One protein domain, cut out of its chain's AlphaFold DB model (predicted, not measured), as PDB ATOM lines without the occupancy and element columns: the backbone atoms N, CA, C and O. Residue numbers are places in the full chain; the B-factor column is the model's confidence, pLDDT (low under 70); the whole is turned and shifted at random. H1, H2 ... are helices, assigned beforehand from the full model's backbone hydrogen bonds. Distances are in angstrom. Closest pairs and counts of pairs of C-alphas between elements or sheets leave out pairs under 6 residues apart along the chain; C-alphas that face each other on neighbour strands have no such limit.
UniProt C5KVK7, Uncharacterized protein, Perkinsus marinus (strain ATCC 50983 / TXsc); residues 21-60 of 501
ATOM      1  N   THR A  21      53.681  40.385 -21.723       80.75
ATOM      2  CA  THR A  21      53.029  41.330 -22.645       80.75
ATOM      3  C   THR A  21      53.161  40.833 -24.079       80.75
ATOM      4  O   THR A  21      54.267  40.546 -24.533       80.75
ATOM      5  N   LEU A  22      52.044  40.732 -24.799       79.50
ATOM      6  CA  LEU A  22      52.058  40.392 -26.223       79.50
ATOM      7  C   LEU A  22      52.667  41.528 -27.051       79.50
ATOM      8  O   LEU A  22      52.446  42.707 -26.773       79.50
ATOM      9  N   SER A  23      53.384  41.175 -28.118       80.06
ATOM     10  CA  SER A  23      53.798  42.152 -29.126       80.06
ATOM     11  C   SER A  23      52.584  42.655 -29.918       80.06
ATOM     12  O   SER A  23      51.547  41.992 -29.989       80.06
ATOM     13  N   LYS A  24      52.705  43.831 -30.550       73.25
ATOM     14  CA  LYS A  24      51.675  44.327 -31.482       73.25
ATOM     15  C   LYS A  24      51.409  43.323 -32.608       73.25
ATOM     16  O   LYS A  24      50.254  43.108 -32.957       73.25
ATOM     17  N   GLU A  25      52.460  42.671 -33.096       74.12
ATOM     18  CA  GLU A  25      52.366  41.677 -34.165       74.12
ATOM     19  C   GLU A  25      51.587  40.434 -33.732       74.12
ATOM     20  O   GLU A  25      50.631  40.052 -34.396       74.12
ATOM     21  N   ALA A  26      51.845  39.904 -32.532       74.44
ATOM     22  CA  ALA A  26      51.074  38.782 -31.997       74.44
ATOM     23  C   ALA A  26      49.573  39.116 -31.860       74.44
ATOM     24  O   ALA A  26      48.712  38.262 -32.068       74.44
ATOM     25  N   VAL A  27      49.234  40.370 -31.536       73.00
ATOM     26  CA  VAL A  27      47.836  40.832 -31.496       73.00
ATOM     27  C   VAL A  27      47.231  40.925 -32.900       73.00
ATOM     28  O   VAL A  27      46.048  40.614 -33.068       73.00
ATOM     29  N   ARG A  28      48.012  41.316 -33.913       72.81
ATOM     30  CA  ARG A  28      47.577  41.295 -35.317       72.81
ATOM     31  C   ARG A  28      47.365  39.862 -35.806       72.81
ATOM     32  O   ARG A  28      46.312  39.588 -36.380       72.81
ATOM     33  N   ASP A  29      48.247  38.926 -35.471       74.00
ATOM     34  CA  ASP A  29      48.121  37.502 -35.825       74.00
ATOM     35  C   ASP A  29      46.854  36.852 -35.258       74.00
ATOM     36  O   ASP A  29      46.226  36.000 -35.893       74.00
ATOM     37  N   MET A  30      46.390  37.302 -34.087       71.69
ATOM     38  CA  MET A  30      45.097  36.869 -33.543       71.69
ATOM     39  C   MET A  30      43.914  37.235 -34.458       71.69
ATOM     40  O   MET A  30      42.901  36.529 -34.492       71.69
ATOM     41  N   LEU A  31      44.023  38.347 -35.189       70.12
ATOM     42  CA  LEU A  31      42.986  38.889 -36.068       70.12
ATOM     43  C   LEU A  31      43.152  38.440 -37.531       70.12
ATOM     44  O   LEU A  31      42.129  38.316 -38.228       70.12
ATOM     45  N   ARG A  32      44.392  38.163 -37.966       69.50
ATOM     46  CA  ARG A  32      44.762  37.787 -39.339       69.50
ATOM     47  C   ARG A  32      44.133  36.471 -39.790       69.50
ATOM     48  O   ARG A  32      44.156  35.453 -39.096       69.50
ATOM     49  N   VAL A  33      43.541  36.490 -40.983       59.03
ATOM     50  CA  VAL A  33      42.943  35.310 -41.628       59.03
ATOM     51  C   VAL A  33      44.065  34.430 -42.177       59.03
ATOM     52  O   VAL A  33      44.827  34.874 -43.021       59.03
ATOM     53  N   GLY A  34      44.157  33.183 -41.706       53.84
ATOM     54  CA  GLY A  34      45.286  32.280 -41.993       53.84
ATOM     55  C   GLY A  34      46.091  31.918 -40.742       53.84
ATOM     56  O   GLY A  34      46.673  30.842 -40.696       53.84
ATOM     57  N   HIS A  35      46.005  32.759 -39.709       63.12
ATOM     58  CA  HIS A  35      46.465  32.484 -38.350       63.12
ATOM     59  C   HIS A  35      45.262  32.071 -37.484       63.12
ATOM     60  O   HIS A  35      44.546  31.128 -37.826       63.12
ATOM     61  N   LEU A  36      44.969  32.784 -36.392       62.94
ATOM     62  CA  LEU A  36      43.801  32.474 -35.558       62.94
ATOM     63  C   LEU A  36      42.495  33.000 -36.158       62.94
ATOM     64  O   LEU A  36      41.429  32.432 -35.912       62.94
ATOM     65  N   GLY A  37      42.558  34.069 -36.956       64.88
ATOM     66  CA  GLY A  37      41.421  34.546 -37.730       64.88
ATOM     67  C   GLY A  37      40.176  34.846 -36.893       64.88
ATOM     68  O   GLY A  37      39.058  34.632 -37.379       64.88
ATOM     69  N   LEU A  38      40.327  35.399 -35.691       66.81
ATOM     70  CA  LEU A  38      39.207  35.627 -34.782       66.81
ATOM     71  C   LEU A  38      38.336  36.817 -35.211       66.81
ATOM     72  O   LEU A  38      38.820  37.905 -35.519       66.81
ATOM     73  N   GLY A  39      37.014  36.626 -35.195       63.19
ATOM     74  CA  GLY A  39      36.058  37.733 -35.276       63.19
ATOM     75  C   GLY A  39      36.079  38.591 -34.003       63.19
ATOM     76  O   GLY A  39      36.573  38.151 -32.968       63.19
ATOM     77  N   LYS A  40      35.490  39.799 -34.045       67.56
ATOM     78  CA  LYS A  40      35.481  40.763 -32.918       67.56
ATOM     79  C   LYS A  40      35.123  40.114 -31.579       67.56
ATOM     80  O   LYS A  40      35.835  40.280 -30.596       67.56
ATOM     81  N   THR A  41      34.021  39.368 -31.542       68.12
ATOM     82  CA  THR A  41      33.508  38.751 -30.313       68.12
ATOM     83  C   THR A  41      34.450  37.674 -29.782       68.12
ATOM     84  O   THR A  41      34.798  37.705 -28.604       68.12
ATOM     85  N   SER A  42      34.914  36.769 -30.648       70.94
ATOM     86  CA  SER A  42      35.849  35.698 -30.284       70.94
ATOM     87  C   SER A  42      37.204  36.251 -29.847       70.94
ATOM     88  O   SER A  42      37.776  35.774 -28.874       70.94
ATOM     89  N   ALA A  43      37.687  37.304 -30.506       72.38
ATOM     90  CA  ALA A  43      38.928  37.974 -30.148       72.38
ATOM     91  C   ALA A  43      38.806  38.670 -28.781       72.38
ATOM     92  O   ALA A  43      39.696  38.547 -27.943       72.38
ATOM     93  N   LEU A  44      37.678  39.334 -28.497       74.44
ATOM     94  CA  LEU A  44      37.411  39.930 -27.183       74.44
ATOM     95  C   LEU A  44      37.271  38.875 -26.077       74.44
ATOM     96  O   LEU A  44      37.738  39.109 -24.962       74.44
ATOM     97  N   GLN A  45      36.645  37.732 -26.366       79.06
ATOM     98  CA  GLN A  45      36.547  36.603 -25.437       79.06
ATOM     99  C   GLN A  45      37.923  36.006 -25.147       79.06
ATOM    100  O   GLN A  45      38.290  35.895 -23.979       79.06
ATOM    101  N   LEU A  46      38.716  35.712 -26.182       77.75
ATOM    102  CA  LEU A  46      40.086  35.232 -26.012       77.75
ATOM    103  C   LEU A  46      40.930  36.257 -25.251       77.75
ATOM    104  O   LEU A  46      41.622  35.900 -24.308       77.75
ATOM    105  N   GLY A  47      40.794  37.545 -25.563       78.00
ATOM    106  CA  GLY A  47      41.468  38.610 -24.827       78.00
ATOM    107  C   GLY A  47      41.082  38.675 -23.347       78.00
ATOM    108  O   GLY A  47      41.915  39.032 -22.521       78.00
ATOM    109  N   ARG A  48      39.845  38.312 -22.971       80.81
ATOM    110  CA  ARG A  48      39.457  38.164 -21.556       80.81
ATOM    111  C   ARG A  48      40.130  36.954 -20.911       80.81
ATOM    112  O   ARG A  48      40.631  37.095 -19.803       80.81
ATOM    113  N   VAL A  49      40.162  35.810 -21.596       84.12
ATOM    114  CA  VAL A  49      40.831  34.592 -21.103       84.12
ATOM    115  C   VAL A  49      42.326  34.842 -20.898       84.12
ATOM    116  O   VAL A  49      42.834  34.592 -19.813       84.12
ATOM    117  N   LEU A  50      43.006  35.429 -21.884       82.75
ATOM    118  CA  LEU A  50      44.439  35.731 -21.815       82.75
ATOM    119  C   LEU A  50      44.769  36.702 -20.672       82.75
ATOM    120  O   LEU A  50      45.717  36.471 -19.929       82.75
ATOM    121  N   ARG A  51      43.942  37.736 -20.458       82.25
ATOM    122  CA  ARG A  51      44.107  38.638 -19.304       82.25
ATOM    123  C   ARG A  51      43.982  37.915 -17.964       82.25
ATOM    124  O   ARG A  51      44.734  38.231 -17.048       82.25
ATOM    125  N   ASN A  52      43.069  36.949 -17.853       82.81
ATOM    126  CA  ASN A  52      42.912  36.154 -16.632       82.81
ATOM    127  C   ASN A  52      44.120  35.237 -16.366       82.81
ATOM    128  O   ASN A  52      44.372  34.898 -15.216       82.81
ATOM    129  N   GLU A  53      44.885  34.887 -17.403       83.00
ATOM    130  CA  GLU A  53      46.131  34.112 -17.302       83.00
ATOM    131  C   GLU A  53      47.380  34.982 -17.057       83.00
ATOM    132  O   GLU A  53      48.496  34.466 -17.032       83.00
ATOM    133  N   GLY A  54      47.218  36.294 -16.852       81.12
ATOM    134  CA  GLY A  54      48.332  37.221 -16.616       81.12
ATOM    135  C   GLY A  54      49.011  37.732 -17.890       81.12
ATOM    136  O   GLY A  54      50.094  38.317 -17.813       81.12
ATOM    137  N   ILE A  55      48.388  37.542 -19.059       81.56
ATOM    138  CA  ILE A  55      48.883  38.061 -20.338       81.56
ATOM    139  C   ILE A  55      48.299  39.455 -20.589       81.56
ATOM    140  O   ILE A  55      47.078  39.641 -20.661       81.56
ATOM    141  N   GLN A  56      49.172  40.446 -20.750       81.06
ATOM    142  CA  GLN A  56      48.803  41.819 -21.073       81.06
ATOM    143  C   GLN A  56      48.917  42.107 -22.570       81.06
ATOM    144  O   GLN A  56      49.696  41.501 -23.303       81.06
ATOM    145  N   PHE A  57      48.101  43.052 -23.024       76.75
ATOM    146  CA  PHE A  57      48.121  43.561 -24.390       76.75
ATOM    147  C   PHE A  57      48.874  44.899 -24.405       76.75
ATOM    148  O   PHE A  57      48.788  45.631 -23.418       76.75
ATOM    149  N   PRO A  58      49.561  45.248 -25.506       72.94
ATOM    150  CA  PRO A  58      50.220  46.543 -25.646       72.94
ATOM    151  C   PRO A  58      49.194  47.686 -25.577       72.94
ATOM    152  O   PRO A  58      47.994  47.459 -25.729       72.94
ATOM    153  N   GLU A  59      49.647  48.919 -25.358       57.38
ATOM    154  CA  GLU A  59      48.769  50.087 -25.199       57.38
ATOM    155  C   GLU A  59      47.792  50.257 -26.386       57.38
ATOM    156  O   GLU A  59      48.184  50.235 -27.557       57.38
ATOM    157  N   GLY A  60      46.491  50.364 -26.085       61.25
ATOM    158  CA  GLY A  60      45.388  50.322 -27.065       61.25
ATOM    159  C   GLY A  60      44.898  48.909 -27.440       61.25
ATOM    160  O   GLY A  60      43.744  48.731 -27.843       61.25
TER     161      GLY A  60
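AT A GLANCE: This is residues 21 to 60 of the 501 residues of an uncharacterized protein of Perkinsus marinus (strain ATCC 50983 / TXsc) (UniProt C5KVK7). Two helices form a loose V, with the far part of H1 near the first turns of H2 and the other ends spread apart. A loop of residues 32 to 39 joins them at the narrow end, and after H2 residues 53 to 57 cross the open side, back towards the stretch before H1. The printed part has 40 residues, with two named helices, H1 then H2, and no named strand; its class is all helix. It is compact, with a radius of gyration of the C-alphas of 9.7 A, and spans 26 by 19 by 16 A.

HOW THE PARTS SIT: H1, residues 24 to 31, and H2, residues 40 to 52, are close but not clearly touching, with 2 pairs of C-alphas within 8 A. Their closest C-alphas, those of Met 30 and Ala 43, are 7.1 A apart. The two helices run opposite ways at a steep tilt of 51 degrees, and their centres are 12.7 A apart. In H2 every O i to N i+4 pair is within hydrogen-bond range; in H1 3 of 4 are.

IN THESE COORDINATES: Thr 21, the first printed residue, has its C-alpha at (53.029, 41.330, -22.645). H1 begins with Lys 24, C-alpha at (51.675, 44.327, -31.482), and ends with Leu 31, 11.2 A from first to last C-alpha. H2 runs from Lys 40 to Asn 52, whose C-alpha is at (42.912, 36.154, -16.632), and measures 18.5 A. Residue 21 and residues 55 and 56 are strand, in runs too short to bear a name.

THE WHOLE: The two C-alphas farthest apart, those of Gly 34 and Gly 54, are 26.0 A apart. The printed part has no cut. The link from H1 to H2, 8 residues, is short. The mean pLDDT of the printed part is 73.1; residues 32 to 41, of which 40 and 41 belong to H2, and residues 59 to 60 are under 70.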